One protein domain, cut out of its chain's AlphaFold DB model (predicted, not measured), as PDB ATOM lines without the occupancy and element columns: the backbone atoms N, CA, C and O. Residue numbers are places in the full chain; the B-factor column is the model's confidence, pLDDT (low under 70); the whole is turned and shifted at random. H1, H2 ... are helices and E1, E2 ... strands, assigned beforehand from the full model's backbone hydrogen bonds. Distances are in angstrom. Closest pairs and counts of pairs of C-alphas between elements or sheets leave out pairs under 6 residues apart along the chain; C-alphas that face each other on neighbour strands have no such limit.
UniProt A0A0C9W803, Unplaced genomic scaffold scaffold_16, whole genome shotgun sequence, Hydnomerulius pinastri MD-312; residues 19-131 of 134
ATOM      1  N   TYR A  19      31.401 -41.112  29.864       94.31
ATOM      2  CA  TYR A  19      30.522 -39.990  30.184       94.31
ATOM      3  C   TYR A  19      29.394 -39.851  29.167       94.31
ATOM      4  O   TYR A  19      29.621 -39.902  27.955       94.31
ATOM      5  N   ILE A  20      28.193 -39.578  29.669       96.00
ATOM      6  CA  ILE A  20      27.040 -39.193  28.852       96.00
ATOM      7  C   ILE A  20      26.503 -37.834  29.278       96.00
ATOM      8  O   ILE A  20      26.652 -37.432  30.430       96.00
ATOM      9  N   VAL A  21      25.839 -37.156  28.349       95.38
ATOM     10  CA  VAL A  21      24.997 -35.988  28.606       95.38
ATOM     11  C   VAL A  21      23.553 -36.404  28.426       95.38
ATOM     12  O   VAL A  21      23.219 -36.981  27.393       95.38
ATOM     13  N   ILE A  22      22.708 -36.076  29.398       95.19
ATOM     14  CA  ILE A  22      21.263 -36.265  29.318       95.19
ATOM     15  C   ILE A  22      20.622 -34.882  29.256       95.19
ATOM     16  O   ILE A  22      20.794 -34.075  30.173       95.19
ATOM     17  N   THR A  23      19.888 -34.611  28.182       93.81
ATOM     18  CA  THR A  23      19.039 -33.421  28.055       93.81
ATOM     19  C   THR A  23      17.624 -33.776  28.492       93.81
ATOM     20  O   THR A  23      17.155 -34.862  28.142       93.81
ATOM     21  N   ASN A  24      16.935 -32.865  29.185       91.19
ATOM     22  CA  ASN A  24      15.602 -33.122  29.742       91.19
ATOM     23  C   ASN A  24      15.589 -34.406  30.609       91.19
ATOM     24  O   ASN A  24      15.010 -35.423  30.212       91.19
ATOM     25  N   PRO A  25      16.323 -34.432  31.737       91.44
ATOM     26  CA  PRO A  25      16.485 -35.639  32.543       91.44
ATOM     27  C   PRO A  25      15.169 -36.091  33.188       91.44
ATOM     28  O   PRO A  25      14.525 -35.335  33.914       91.44
ATOM     29  N   TRP A  26      14.802 -37.357  32.971       89.12
ATOM     30  CA  TRP A  26      13.624 -37.953  33.598       89.12
ATOM     31  C   TRP A  26      13.686 -37.883  35.128       89.12
ATOM     32  O   TRP A  26      14.698 -38.216  35.748       89.12
ATOM     33  N   GLY A  27      12.564 -37.501  35.742       83.06
ATOM     34  CA  GLY A  27      12.403 -37.526  37.195       83.06
ATOM     35  C   GLY A  27      13.210 -36.463  37.944       83.06
ATOM     36  O   GLY A  27      13.393 -36.607  39.153       83.06
ATOM     37  N   MET A  28      13.678 -35.420  37.251       87.31
ATOM     38  CA  MET A  28      14.430 -34.303  37.818       87.31
ATOM     39  C   MET A  28      13.759 -32.965  37.472       87.31
ATOM     40  O   MET A  28      13.184 -32.805  36.399       87.31
ATOM     41  N   SER A  29      13.820 -31.991  38.388       84.31
ATOM     42  CA  SER A  29      13.254 -30.658  38.147       84.31
ATOM     43  C   SER A  29      14.008 -29.903  37.045       84.31
ATOM     44  O   SER A  29      15.244 -29.840  37.052       84.31
ATOM     45  N   HIS A  30      13.254 -29.249  36.156       83.62
ATOM     46  CA  HIS A  30      13.786 -28.283  35.188       83.62
ATOM     47  C   HIS A  30      14.377 -27.045  35.873       83.62
ATOM     48  O   HIS A  30      15.296 -26.408  35.356       83.62
ATOM     49  N   ASN A  31      13.863 -26.688  37.055       84.50
ATOM     50  CA  ASN A  31      14.478 -25.655  37.869       84.50
ATOM     51  C   ASN A  31      15.678 -26.258  38.598       84.50
ATOM     52  O   ASN A  31      15.535 -27.014  39.557       84.50
ATOM     53  N   ILE A  32      16.873 -25.875  38.153       80.25
ATOM     54  CA  ILE A  32      18.156 -26.388  38.650       80.25
ATOM     55  C   ILE A  32      18.279 -26.241  40.174       80.25
ATOM     56  O   ILE A  32      18.886 -27.088  40.823       80.25
ATOM     57  N   ARG A  33      17.675 -25.196  40.756       82.62
ATOM     58  CA  ARG A  33      17.705 -24.935  42.205       82.62
ATOM     59  C   ARG A  33      16.874 -25.919  43.023       82.62
ATOM     60  O   ARG A  33      17.139 -26.071  44.210       82.62
ATOM     61  N   ASP A  34      15.910 -26.574  42.388       86.75
ATOM     62  CA  ASP A  34      15.023 -27.540  43.032       86.75
ATOM     63  C   ASP A  34      15.534 -28.979  42.861       86.75
ATOM     64  O   ASP A  34      14.951 -29.912  43.408       86.75
ATOM     65  N   ARG A  35      16.621 -29.174  42.097       87.12
ATOM     66  CA  ARG A  35      17.230 -30.490  41.901       87.12
ATOM     67  C   ARG A  35      17.849 -30.976  43.203       87.12
ATOM     68  O   ARG A  35      18.623 -30.274  43.852       87.12
ATOM     69  N   SER A  36      17.536 -32.213  43.549       88.19
ATOM     70  CA  SER A  36      17.958 -32.843  44.790       88.19
ATOM     71  C   SER A  36      18.850 -34.059  44.539       88.19
ATOM     72  O   SER A  36      18.916 -34.609  43.437       88.19
ATOM     73  N   GLN A  37      19.498 -34.542  45.601       86.44
ATOM     74  CA  GLN A  37      20.227 -35.809  45.552       86.44
ATOM     75  C   GLN A  37      19.310 -36.991  45.198       86.44
ATOM     76  O   GLN A  37      19.749 -37.949  44.566       86.44
ATOM     77  N   LEU A  38      18.031 -36.922  45.580       88.62
ATOM     78  CA  LEU A  38      17.054 -37.951  45.242       88.62
ATOM     79  C   LEU A  38      16.825 -38.021  43.727       88.62
ATOM     80  O   LEU A  38      16.731 -39.118  43.181       88.62
ATOM     81  N   ASP A  39      16.793 -36.876  43.047       89.19
ATOM     82  CA  ASP A  39      16.636 -36.822  41.591       89.19
ATOM     83  C   ASP A  39      17.871 -37.392  40.890       89.19
ATOM     84  O   ASP A  39      17.749 -38.224  39.993       89.19
ATOM     85  N   ALA A  40      19.073 -37.034  41.359       89.69
ATOM     86  CA  ALA A  40      20.316 -37.626  40.864       89.69
ATOM     87  C   ALA A  40      20.347 -39.153  41.054       89.69
ATOM     88  O   ALA A  40      20.712 -39.881  40.132       89.69
ATOM     89  N   ASN A  41      19.903 -39.653  42.212       90.38
ATOM     90  CA  ASN A  41      19.831 -41.089  42.482       90.38
ATOM     91  C   ASN A  41      18.820 -41.805  41.571       90.38
ATOM     92  O   ASN A  41      19.084 -42.928  41.147       90.38
ATOM     93  N   ARG A  42      17.687 -41.173  41.233       89.56
ATOM     94  CA  ARG A  42      16.701 -41.730  40.286       89.56
ATOM     95  C   ARG A  42      17.274 -41.868  38.884       89.56
ATOM     96  O   ARG A  42      17.146 -42.936  38.292       89.56
ATOM     97  N   VAL A  43      17.929 -40.822  38.376       91.69
ATOM     98  CA  VAL A  43      18.584 -40.866  37.061       91.69
ATOM     99  C   VAL A  43      19.678 -41.931  37.053       91.69
ATOM    100  O   VAL A  43      19.740 -42.730  36.119       91.69
ATOM    101  N   ALA A  44      20.517 -41.976  38.092       92.56
ATOM    102  CA  ALA A  44      21.569 -42.977  38.204       92.56
ATOM    103  C   ALA A  44      20.981 -44.396  38.173       92.56
ATOM    104  O   ALA A  44      21.371 -45.194  37.326       92.56
ATOM    105  N   ALA A  45      19.987 -44.686  39.017       90.88
ATOM    106  CA  ALA A  45      19.329 -45.990  39.064       90.88
ATOM    107  C   ALA A  45      18.682 -46.378  37.724       90.88
ATOM    108  O   ALA A  45      18.768 -47.532  37.305       90.88
ATOM    109  N   TRP A  46      18.063 -45.420  37.029       91.94
ATOM    110  CA  TRP A  46      17.506 -45.647  35.699       91.94
ATOM    111  C   TRP A  46      18.590 -46.002  34.676       91.94
ATOM    112  O   TRP A  46      18.483 -47.029  34.007       91.94
ATOM    113  N   ALA A  47      19.670 -45.221  34.594       93.06
ATOM    114  CA  ALA A  47      20.755 -45.492  33.655       93.06
ATOM    115  C   ALA A  47      21.416 -46.858  33.925       93.06
ATOM    116  O   ALA A  47      21.725 -47.611  33.003       93.06
ATOM    117  N   GLN A  48      21.571 -47.214  35.201       92.56
ATOM    118  CA  GLN A  48      22.049 -48.529  35.622       92.56
ATOM    119  C   GLN A  48      21.132 -49.668  35.167       92.56
ATOM    120  O   GLN A  48      21.623 -50.715  34.743       92.56
ATOM    121  N   LEU A  49      19.813 -49.475  35.249       90.50
ATOM    122  CA  LEU A  49      18.832 -50.462  34.811       90.50
ATOM    123  C   LEU A  49      18.895 -50.680  33.297       90.50
ATOM    124  O   LEU A  49      18.988 -51.828  32.871       90.50
ATOM    125  N   VAL A  50      18.938 -49.602  32.505       91.12
ATOM    126  CA  VAL A  50      19.055 -49.683  31.038       91.12
ATOM    127  C   VAL A  50      20.299 -50.480  30.634       91.12
ATOM    128  O   VAL A  50      20.223 -51.388  29.808       91.12
ATOM    129  N   LEU A  51      21.448 -50.212  31.263       91.75
ATOM    130  CA  LEU A  51      22.676 -50.956  30.970       91.75
ATOM    131  C   LEU A  51      22.619 -52.417  31.439       91.75
ATOM    132  O   LEU A  51      23.129 -53.316  30.765       91.75
ATOM    133  N   LYS A  52      22.004 -52.686  32.593       90.62
ATOM    134  CA  LYS A  52      21.811 -54.056  33.085       90.62
ATOM    135  C   LYS A  52      20.980 -54.877  32.095       90.62
ATOM    136  O   LYS A  52      21.357 -55.999  31.767       90.62
ATOM    137  N   GLU A  53      19.876 -54.315  31.612       89.25
ATOM    138  CA  GLU A  53      18.990 -54.972  30.647       89.25
ATOM    139  C   GLU A  53      19.696 -55.212  29.310       89.25
ATOM    140  O   GLU A  53      19.642 -56.323  28.784       89.25
ATOM    141  N   ALA A  54      20.439 -54.223  28.810       88.50
ATOM    142  CA  ALA A  54      21.169 -54.334  27.550       88.50
ATOM    143  C   ALA A  54      22.306 -55.369  27.585       88.50
ATOM    144  O   ALA A  54      22.536 -56.074  26.605       88.50
ATOM    145  N   THR A  55      23.017 -55.483  28.711       84.75
ATOM    146  CA  THR A  55      24.118 -56.454  28.849       84.75
ATOM    147  C   THR A  55      23.630 -57.879  29.100       84.75
ATOM    148  O   THR A  55      24.423 -58.817  29.000       84.75
ATOM    149  N   GLY A  56      22.363 -58.060  29.500       79.81
ATOM    150  CA  GLY A  56      21.830 -59.343  29.974       79.81
ATOM    151  C   GLY A  56      22.585 -59.907  31.185       79.81
ATOM    152  O   GLY A  56      22.384 -61.060  31.572       79.81
ATOM    153  N   SER A  57      23.484 -59.119  31.778       73.31
ATOM    154  CA  SER A  57      24.340 -59.556  32.863       73.31
ATOM    155  C   SER A  57      23.612 -59.349  34.188       73.31
ATOM    156  O   SER A  57      22.930 -58.352  34.415       73.31
ATOM    157  N   GLY A  58      23.775 -60.283  35.126       72.38
ATOM    158  CA  GLY A  58      23.270 -60.096  36.490       72.38
ATOM    159  C   GLY A  58      23.957 -58.943  37.241       72.38
ATOM    160  O   GLY A  58      23.553 -58.630  38.360       72.38
ATOM    161  N   ARG A  59      24.994 -58.324  36.656       77.69
ATOM    162  CA  ARG A  59      25.765 -57.234  37.256       77.69
ATOM    163  C   ARG A  59      25.188 -55.888  36.836       77.69
ATOM    164  O   ARG A  59      24.942 -55.636  35.664       77.69
ATOM    165  N   VAL A  60      25.004 -55.016  37.817       79.88
ATOM    166  CA  VAL A  60      24.556 -53.640  37.609       79.88
ATOM    167  C   VAL A  60      25.800 -52.760  37.474       79.88
ATOM    168  O   VAL A  60      26.601 -52.744  38.411       79.88
ATOM    169  N   PRO A  61      26.009 -52.056  36.346       82.19
ATOM    170  CA  PRO A  61      27.115 -51.108  36.229       82.19
ATOM    171  C   PRO A  61      27.002 -50.022  37.299       82.19
ATOM    172  O   PRO A  61      25.901 -49.585  37.625       82.19
ATOM    173  N   SER A  62      28.113 -49.577  37.880       88.31
ATOM    174  CA  SER A  62      28.090 -48.485  38.859       88.31
ATOM    175  C   SER A  62      28.031 -47.128  38.158       88.31
ATOM    176  O   SER A  62      28.726 -46.916  37.168       88.31
ATOM    177  N   VAL A  63      27.240 -46.199  38.689       91.56
ATOM    178  CA  VAL A  63      27.354 -44.767  38.375       91.56
ATOM    179  C   VAL A  63      28.266 -44.142  39.422       91.56
ATOM    180  O   VAL A  63      28.028 -44.308  40.616       91.56
ATOM    181  N   GLU A  64      29.315 -43.448  38.987       91.44
ATOM    182  CA  GLU A  64      30.290 -42.823  39.889       91.44
ATOM    183  C   GLU A  64      29.838 -41.427  40.319       91.44
ATOM    184  O   GLU A  64      29.995 -41.047  41.480       91.44
ATOM    185  N   CYS A  65      29.264 -40.648  39.396       90.38
ATOM    186  CA  CYS A  65      28.837 -39.285  39.688       90.38
ATOM    187  C   CYS A  65      27.757 -38.785  38.721       90.38
ATOM    188  O   CYS A  65      27.724 -39.173  37.551       90.38
ATOM    189  N   VAL A  66      26.907 -37.877  39.209       91.75
ATOM    190  CA  VAL A  66      25.975 -37.085  38.401       91.75
ATOM    191  C   VAL A  66      26.293 -35.607  38.617       91.75
ATOM    192  O   VAL A  66      26.253 -35.091  39.734       91.75
ATOM    193  N   TYR A  67      26.599 -34.916  37.525       90.19
ATOM    194  CA  TYR A  67      26.916 -33.494  37.506       90.19
ATOM    195  C   TYR A  67      25.715 -32.719  36.972       90.19
ATOM    196  O   TYR A  67      25.257 -32.965  35.854       90.19
ATOM    197  N   GLY A  68      25.219 -31.758  37.746       85.69
ATOM    198  CA  GLY A  68      24.219 -30.804  37.272       85.69
ATOM    199  C   GLY A  68      24.881 -29.619  36.579       85.69
ATOM    200  O   GLY A  68      25.801 -29.034  37.139       85.69
ATOM    201  N   MET A  69      24.407 -29.219  35.399       79.69
ATOM    202  CA  MET A  69      24.873 -27.991  34.742       79.69
ATOM    203  C   MET A  69      24.179 -26.768  35.362       79.69
ATOM    204  O   MET A  69      22.964 -26.769  35.522       79.69
ATOM    205  N   GLY A  70      24.920 -25.704  35.694       69.81
ATOM    206  CA  GLY A  70      24.361 -24.549  36.416       69.81
ATOM    207  C   GLY A  70      23.365 -23.674  35.638       69.81
ATOM    208  O   GLY A  70      22.587 -22.945  36.247       69.81
ATOM    209  N   THR A  71      23.365 -23.728  34.301       73.06
ATOM    210  CA  THR A  71      22.545 -22.843  33.439       73.06
ATOM    211  C   THR A  71      21.709 -23.578  32.397       73.06
ATOM    212  O   THR A  71      20.982 -22.941  31.638       73.06
ATOM    213  N   ARG A  72      21.819 -24.906  32.325       81.06
ATOM    214  CA  ARG A  72      21.159 -25.720  31.303       81.06
ATOM    215  C   ARG A  72      20.394 -26.852  31.947       81.06
ATOM    216  O   ARG A  72      20.833 -27.402  32.955       81.06
ATOM    217  N   ASP A  73      19.306 -27.244  31.299       85.12
ATOM    218  CA  ASP A  73      18.522 -28.417  31.677       85.12
ATOM    219  C   ASP A  73      19.184 -29.720  31.189       85.12
ATOM    220  O   ASP A  73      18.612 -30.557  30.495       85.12
ATOM    221  N   GLU A  74      20.464 -29.839  31.525       90.75
ATOM    222  CA  GLU A  74      21.356 -30.921  31.146       90.75
ATOM    223  C   GLU A  74      22.021 -31.456  32.414       90.75
ATOM    224  O   GLU A  74      22.277 -30.716  33.377       90.75
ATOM    225  N   ILE A  75      22.316 -32.747  32.400       92.69
ATOM    226  CA  ILE A  75      23.172 -33.390  33.392       92.69
ATOM    227  C   ILE A  75      24.218 -34.241  32.691       92.69
ATOM    228  O   ILE A  75      24.006 -34.714  31.574       92.69
ATOM    229  N   ILE A  76      25.345 -34.441  33.361       93.94
ATOM    230  CA  ILE A  76      26.403 -35.339  32.907       93.94
ATOM    231  C   ILE A  76      26.456 -36.506  33.881       93.94
ATOM    232  O   ILE A  76      26.472 -36.294  35.091       93.94
ATOM    233  N   VAL A  77      26.483 -37.731  33.368       94.44
ATOM    234  CA  VAL A  77      26.617 -38.940  34.190       94.44
ATOM    235  C   VAL A  77      27.964 -39.576  33.898       94.44
ATOM    236  O   VAL A  77      28.322 -39.756  32.732       94.44
ATOM    237  N   GLN A  78      28.701 -39.894  34.958       94.44
ATOM    238  CA  GLN A  78      29.977 -40.592  34.899       94.44
ATOM    239  C   GLN A  78      29.812 -42.056  35.289       94.44
ATOM    240  O   GLN A  78      29.249 -42.385  36.335       94.44
ATOM    241  N   PHE A  79      30.394 -42.914  34.466       93.81
ATOM    242  CA  PHE A  79      30.572 -44.337  34.700       93.81
ATOM    243  C   PHE A  79      32.065 -44.670  34.770       93.81
ATOM    244  O   PHE A  79      32.878 -43.911  34.223       93.81
ATOM    245  N   PRO A  80      32.429 -45.842  35.321       92.81
ATOM    246  CA  PRO A  80      33.786 -46.347  35.242       92.81
ATOM    247  C   PRO A  80      34.319 -46.334  33.809       92.81
ATOM    248  O   PRO A  80      33.579 -46.516  32.825       92.81
ATOM    249  N   GLN A  81      35.625 -46.135  33.684       91.31
ATOM    250  CA  GLN A  81      36.308 -46.187  32.399       91.31
ATOM    251  C   GLN A  81      36.044 -47.527  31.694       91.31
ATOM    252  O   GLN A  81      36.133 -48.591  32.303       91.31
ATOM    253  N   GLY A  82      35.705 -47.472  30.403       89.44
ATOM    254  CA  GLY A  82      35.428 -48.664  29.596       89.44
ATOM    255  C   GLY A  82      34.021 -49.245  29.758       89.44
ATOM    256  O   GLY A  82      33.735 -50.287  29.173       89.44
ATOM    257  N   THR A  83      33.135 -48.590  30.515       91.50
ATOM    258  CA  THR A  83      31.707 -48.937  30.526       91.50
ATOM    259  C   THR A  83      31.125 -48.747  29.127       91.50
ATOM    260  O   THR A  83      31.244 -47.667  28.547       91.50
ATOM    261  N   ASP A  84      30.471 -49.781  28.594       92.06
ATOM    262  CA  ASP A  84      29.738 -49.671  27.335       92.06
ATOM    263  C   ASP A  84      28.480 -48.816  27.533       92.06
ATOM    264  O   ASP A  84      27.476 -49.264  28.081       92.06
ATOM    265  N   ILE A  85      28.565 -47.556  27.112       94.31
ATOM    266  CA  ILE A  85      27.471 -46.583  27.185       94.31
ATOM    267  C   ILE A  85      26.578 -46.603  25.943       94.31
ATOM    268  O   ILE A  85      25.582 -45.881  25.922       94.31
ATOM    269  N   ALA A  86      26.907 -47.387  24.908       94.94
ATOM    270  CA  ALA A  86      26.146 -47.405  23.662       94.94
ATOM    271  C   ALA A  86      24.641 -47.669  23.864       94.94
ATOM    272  O   ALA A  86      23.853 -46.971  23.224       94.94
ATOM    273  N   PRO A  87      24.206 -48.558  24.784       94.12
ATOM    274  CA  PRO A  87      22.780 -48.800  25.012       94.12
ATOM    275  C   PRO A  87      22.011 -47.608  25.592       94.12
ATOM    276  O   PRO A  87      20.787 -47.567  25.508       94.12
ATOM    277  N   LEU A  88      22.708 -46.648  26.204       94.50
ATOM    278  CA  LEU A  88      22.086 -45.438  26.731       94.50
ATOM    279  C   LEU A  88      21.887 -44.378  25.652       94.50
ATOM    280  O   LEU A  88      21.069 -43.490  25.847       94.50
ATOM    281  N   LEU A  89      22.623 -44.422  24.542       96.50
ATOM    282  CA  LEU A  89      22.606 -43.347  23.552       96.50
ATOM    283  C   LEU A  89      21.277 -43.290  22.790       96.50
ATOM    284  O   LEU A  89      20.672 -44.317  22.490       96.50
ATOM    285  N   GLY A  90      20.868 -42.078  22.417       95.88
ATOM    286  CA  GLY A  90      19.648 -41.840  21.651       95.88
ATOM    287  C   GLY A  90      18.506 -41.285  22.494       95.88
ATOM    288  O   GLY A  90      18.722 -40.668  23.538       95.88
ATOM    289  N   GLU A  91      17.288 -41.445  21.992       95.81
ATOM    290  CA  GLU A  91      16.076 -40.904  22.600       95.81
ATOM    291  C   GLU A  91      15.370 -41.956  23.462       95.81
ATOM    292  O   GLU A  91      15.139 -43.083  23.026       95.81
ATOM    293  N   HIS A  92      14.996 -41.566  24.681       93.88
ATOM    294  CA  HIS A  92      14.284 -42.407  25.640       93.88
ATOM    295  C   HIS A  92      12.954 -41.759  26.015       93.88
ATOM    296  O   HIS A  92      12.916 -40.806  26.796       93.88
ATOM    297  N   HIS A  93      11.855 -42.284  25.472       92.81
ATOM    298  CA  HIS A  93      10.503 -41.822  25.793       92.81
ATOM    299  C   HIS A  93      10.101 -42.231  27.207       92.81
ATOM    300  O   HIS A  93      10.155 -43.412  27.554       92.81
ATOM    301  N   TRP A  94       9.645 -41.274  28.015       90.94
ATOM    302  CA  TRP A  94       9.325 -41.529  29.421       90.94
ATOM    303  C   TRP A  94       8.186 -42.536  29.571       90.94
ATOM    304  O   TRP A  94       8.282 -43.441  30.399       90.94
ATOM    305  N   ALA A  95       7.178 -42.469  28.698       88.44
ATOM    306  CA  ALA A  95       6.077 -43.433  28.641       88.44
ATOM    307  C   ALA A  95       6.535 -44.898  28.473       88.44
ATOM    308  O   ALA A  95       5.813 -45.811  28.871       88.44
ATOM    309  N   ALA A  96       7.727 -45.144  27.915       85.62
ATOM    310  CA  ALA A  96       8.223 -46.498  27.673       85.62
ATOM    311  C   ALA A  96       8.785 -47.179  28.933       85.62
ATOM    312  O   ALA A  96       8.748 -48.404  29.029       85.62
ATOM    313  N   PHE A  97       9.304 -46.411  29.898       82.81
ATOM    314  CA  PHE A  97      10.005 -46.969  31.066       82.81
ATOM    315  C   PHE A  97       9.476 -46.473  32.420       82.81
ATOM    316  O   PHE A  97       9.698 -47.113  33.450       82.81
ATOM    317  N   SER A  98       8.748 -45.360  32.453       80.62
ATOM    318  CA  SER A  98       8.173 -44.799  33.672       80.62
ATOM    319  C   SER A  98       6.753 -45.311  33.879       80.62
ATOM    320  O   SER A  98       5.829 -44.959  33.155       80.62
ATOM    321  N   ARG A  99       6.543 -46.088  34.947       73.56
ATOM    322  CA  ARG A  99       5.203 -46.572  35.340       73.56
ATOM    323  C   ARG A  99       4.269 -45.471  35.855       73.56
ATOM    324  O   ARG A  99       3.096 -45.735  36.091       73.56
ATOM    325  N   ILE A 100       4.811 -44.282  36.108       73.94
ATOM    326  CA  ILE A 100       4.083 -43.122  36.638       73.94
ATOM    327  C   ILE A 100       3.669 -42.185  35.492       73.94
ATOM    328  O   ILE A 100       2.784 -41.351  35.666       73.94
ATOM    329  N   SER A 101       4.280 -42.334  34.314       71.94
ATOM    330  CA  SER A 101       3.920 -41.570  33.124       71.94
ATOM    331  C   SER A 101       2.586 -42.041  32.560       71.94
ATOM    332  O   SER A 101       2.253 -43.228  32.594       71.94
ATOM    333  N   THR A 102       1.820 -41.107  32.006       78.56
ATOM    334  CA  THR A 102       0.679 -41.450  31.158       78.56
ATOM    335  C   THR A 102       1.176 -42.094  29.859       78.56
ATOM    336  O   THR A 102       2.255 -41.727  29.394       78.56
ATOM    337  N   PRO A 103       0.408 -43.001  29.229       76.12
ATOM    338  CA  PRO A 103       0.790 -43.604  27.947       76.12
ATOM    339  C   PRO A 103       1.109 -42.581  26.844       76.12
ATOM    340  O   PRO A 103       1.955 -42.847  25.999       76.12
ATOM    341  N   ASP A 104       0.480 -41.402  26.902       80.88
ATOM    342  CA  ASP A 104       0.656 -40.304  25.944       80.88
ATOM    343  C   ASP A 104       1.630 -39.217  26.436       80.88
ATOM    344  O   ASP A 104       1.567 -38.078  25.977       80.88
ATOM    345  N   ASP A 105       2.493 -39.524  27.411       83.56
ATOM    346  CA  ASP A 105       3.512 -38.583  27.888       83.56
ATOM    347  C   ASP A 105       4.488 -38.248  26.736       83.56
ATOM    348  O   ASP A 105       5.235 -39.130  26.298       83.56
ATOM    349  N   PRO A 106       4.495 -37.000  26.218       87.94
ATOM    350  CA  PRO A 106       5.294 -36.641  25.051       87.94
ATOM    351  C   PRO A 106       6.768 -36.411  25.400       87.94
ATOM    352  O   PRO A 106       7.571 -36.135  24.509       87.94
ATOM    353  N   HIS A 107       7.131 -36.460  26.683       90.38
ATOM    354  CA  HIS A 107       8.480 -36.153  27.118       90.38
ATOM    355  C   HIS A 107       9.437 -37.308  26.822       90.38
ATOM    356  O   HIS A 107       9.149 -38.494  27.025       90.38
ATOM    357  N   SER A 108      10.629 -36.934  26.374       93.44
ATOM    358  CA  SER A 108      11.744 -37.843  26.177       93.44
ATOM    359  C   SER A 108      13.030 -37.234  26.721       93.44
ATOM    360  O   SER A 108      13.217 -36.014  26.745       93.44
ATOM    361  N   SER A 109      13.925 -38.102  27.183       94.38
ATOM    362  CA  SER A 109      15.303 -37.738  27.494       94.38
ATOM    363  C   SER A 109      16.181 -38.107  26.306       94.38
ATOM    364  O   SER A 109      16.164 -39.253  25.863       94.38
ATOM    365  N   CYS A 110      16.966 -37.158  25.800       95.62
ATOM    366  CA  CYS A 110      17.956 -37.440  24.757       95.62
ATOM    367  C   CYS A 110      19.342 -37.588  25.384       95.62
ATOM    368  O   CYS A 110      19.768 -36.751  26.185       95.62
ATOM    369  N   ILE A 111      20.040 -38.655  25.006       96.81
ATOM    370  CA  ILE A 111      21.342 -39.018  25.550       96.81
ATOM    371  C   ILE A 111      22.404 -38.974  24.463       96.81
ATOM    372  O   ILE A 111      22.292 -39.612  23.414       96.81
ATOM    373  N   PHE A 112      23.492 -38.278  24.775       96.00
ATOM    374  CA  PHE A 112      24.649 -38.124  23.907       96.00
ATOM    375  C   PHE A 112      25.923 -38.558  24.625       96.00
ATOM    376  O   PHE A 112      26.058 -38.378  25.835       96.00
ATOM    377  N   ALA A 113      26.903 -39.060  23.877       94.69
ATOM    378  CA  ALA A 113      28.244 -39.252  24.413       94.69
ATOM    379  C   ALA A 113      28.873 -37.885  24.732       94.69
ATOM    380  O   ALA A 113      28.850 -36.960  23.912       94.69
ATOM    381  N   TYR A 114      29.446 -37.743  25.924       92.69
ATOM    382  CA  TYR A 114      30.097 -36.500  26.315       92.69
ATOM    383  C   TYR A 114      31.457 -36.353  25.626       92.69
ATOM    384  O   TYR A 114      32.326 -37.221  25.705       92.69
ATOM    385  N   ASN A 115      31.671 -35.212  24.970       89.50
ATOM    386  CA  ASN A 115      32.928 -34.921  24.288       89.50
ATOM    387  C   ASN A 115      33.977 -34.365  25.269       89.50
ATOM    388  O   ASN A 115      34.110 -33.147  25.410       89.50
ATOM    389  N   TRP A 116      34.726 -35.259  25.923       85.56
ATOM    390  CA  TRP A 116      35.798 -34.901  26.865       85.56
ATOM    391  C   TRP A 116      36.877 -34.016  26.235       85.56
ATOM    392  O   TRP A 116      37.223 -32.984  26.797       85.56
ATOM    393  N   LEU A 117      37.351 -34.355  25.032       82.94
ATOM    394  CA  LEU A 117      38.422 -33.612  24.349       82.94
ATOM    395  C   LEU A 117      38.079 -32.124  24.193       82.94
ATOM    396  O   LEU A 117      38.943 -31.256  24.305       82.94
ATOM    397  N   LYS A 118      36.797 -31.835  23.939       83.81
ATOM    398  CA  LYS A 118      36.278 -30.476  23.776       83.81
ATOM    399  C   LYS A 118      35.901 -29.818  25.101       83.81
ATOM    400  O   LYS A 118      36.038 -28.602  25.234       83.81
ATOM    401  N   ASN A 119      35.351 -30.585  26.041       82.56
ATOM    402  CA  ASN A 119      34.680 -30.017  27.204       82.56
ATOM    403  C   ASN A 119      35.477 -30.105  28.513       82.56
ATOM    404  O   ASN A 119      35.288 -29.222  29.356       82.56
ATOM    405  N   GLY A 120      36.380 -31.075  28.638       85.19
ATOM    406  CA  GLY A 120      37.200 -31.327  29.820       85.19
ATOM    407  C   GLY A 120      36.459 -32.009  30.953       85.19
ATOM    408  O   GLY A 120      35.418 -32.619  30.743       85.19
ATOM    409  N   ASP A 121      37.001 -31.869  32.159       84.69
ATOM    410  CA  ASP A 121      36.380 -32.373  33.381       84.69
ATOM    411  C   ASP A 121      35.071 -31.618  33.695       84.69
ATOM    412  O   ASP A 121      35.101 -30.388  33.863       84.69
ATOM    413  N   PRO A 122      33.924 -32.319  33.808       85.19
ATOM    414  CA  PRO A 122      32.666 -31.735  34.263       85.19
ATOM    415  C   PRO A 122      32.771 -31.000  35.608       85.19
ATOM    416  O   PRO A 122      32.111 -29.975  35.780       85.19
ATOM    417  N   ALA A 123      33.621 -31.464  36.532       80.81
ATOM    418  CA  ALA A 123      33.833 -30.845  37.843       80.81
ATOM    419  C   ALA A 123      34.503 -29.463  37.760       80.81
ATOM    420  O   ALA A 123      34.311 -28.629  38.642       80.81
ATOM    421  N   ASN A 124      35.276 -29.208  36.698       74.12
ATOM    422  CA  ASN A 124      35.970 -27.934  36.481       74.12
ATOM    423  C   ASN A 124      35.081 -26.869  35.825       74.12
ATOM    424  O   ASN A 124      35.484 -25.712  35.688       74.12
ATOM    425  N   ARG A 125      33.883 -27.251  35.377       61.69
ATOM    426  CA  ARG A 125      32.853 -26.307  34.937       61.69
ATOM    427  C   ARG A 125      32.004 -25.913  36.144       61.69
ATOM    428  O   ARG A 125      32.054 -26.579  37.167       61.69
ATOM    429  N   GLU A 126      31.224 -24.839  36.033       58.88
ATOM    430  CA  GLU A 126      30.241 -24.393  37.043       58.88
ATOM    431  C   GLU A 126      29.079 -25.408  37.188       58.88
ATOM    432  O   GLU A 126      27.901 -25.084  37.020       58.88
ATOM    433  N   CYS A 127      29.417 -26.674  37.412       57.88
ATOM    434  CA  CYS A 127      28.509 -27.783  37.585       57.88
ATOM    435  C   CYS A 127      28.409 -28.092  39.073       57.88
ATOM    436  O   CYS A 127      29.420 -28.229  39.761       57.88
ATOM    437  N   ALA A 128      27.186 -28.219  39.578       58.34
ATOM    438  CA  ALA A 128      26.980 -28.692  40.936       58.34
ATOM    439  C   ALA A 128      27.216 -30.208  40.971       58.34
ATOM    440  O   ALA A 128      26.599 -30.959  40.209       58.34
ATOM    441  N   LEU A 129      28.108 -30.652  41.855       58.09
ATOM    442  CA  LEU A 129      28.287 -32.068  42.160       58.09
ATOM    443  C   LEU A 129      27.086 -32.553  42.973       58.09
ATOM    444  O   LEU A 129      26.857 -32.062  44.079       58.09
ATOM    445  N   LEU A 130      26.351 -33.533  42.450       57.41
ATOM    446  CA  LEU A 130      25.382 -34.301  43.226       57.41
ATOM    447  C   LEU A 130      26.001 -35.680  43.482       57.41
ATOM    448  O   LEU A 130      25.927 -36.557  42.618       57.41
ATOM    449  N   PRO A 131      26.701 -35.878  44.617       50.75
ATOM    450  CA  PRO A 131      27.402 -37.126  44.883       50.75
ATOM    451  C   PRO A 131      26.415 -38.292  44.970       50.75
ATOM    452  O   PRO A 131      25.667 -38.413  45.938       50.75
TER     453      PRO A 131
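This is residues 19 to 131 of the 134 residues of an uncharacterized protein of Hydnomerulius pinastri MD-312 (UniProt A0A0C9W803). A strongly twisted sheet of six strands has the long helix H1 packed slantwise over one face, towards its E3 and E2 side; no named helix covers the other face. Two short helices, H2 and H3, lie away from the middle, beyond opposite ends of the body. The printed part has 113 residues, with three named helices and six named strands in the order E1 H1 E2 E3 E4 H2 E5 H3 E6. The sheet runs E4 E5 E1 E3 E2 E6, all antiparallel, and the class is mixed, helices and strands. The whole is compact, with a radius of gyration of the C-alphas of 13.6 A, and rounded, spanning 38 by 32 by 23 A.

E1, residues 19 to 23, is an inner strand. H1, residues 37 to 55, is on the sheet at a height of 9.7 A. H1 lies over E3, residues 74 to 80, and E2, residues 65 to 69; its line stands at 55 degrees to that of E3 on the local plane. The closest C-alphas of H1 and E2 are those of Ala 40 and Val 66, 6.2 A apart. E1, H1 and E2 form a split strand-helix-strand unit, two strands running the same way with E3 between them, and its crossover is right-handed. E2 and E3 form a hairpin, with N 67 and O 76 at 2.8 A. E3 is antiparallel to E1, with N 22 and O 75 at 2.9 A. E4, residues 90 to 93, is an edge strand beside E5, residues 108 to 113, with N 92 and O 109 at 2.8 A. E5 is also antiparallel to E1, with N 21 and O 112 at 2.8 A. H2, residues 94 to 97, is only just not on the sheet, with 4 pairs of C-alphas within 10 A. H3, residues 116 to 119, is not on it. E6, residues 127 to 130, is the other edge strand, antiparallel to E2, with N 68 and O 128 at 2.9 A. In H1 every O i to N i+4 pair is within hydrogen-bond range; H2 and H3 are too short for such a pair.

E1 begins at C-alpha 19, (30.522, -39.990, 30.184), and is 13.4 A long. H1 measures 26.8 A from C-alpha 37 to C-alpha 55, at (24.118, -56.454, 28.849). E2 measures 13.0 A, E3 20.2 A and E5 16.7 A. E4, H2, H3 and E6 are shorter; E6 ends at C-alpha 130, (25.382, -34.301, 43.226).

The C-alphas of Pro 103 and Asn 124, the two farthest apart, are 39.4 A apart. The printed part has no cut. The link from E1 to H1, residues 24 to 36, is long. The mean pLDDT of the printed part is 85.9; residue 70 and residues 125 to 131 are under 70.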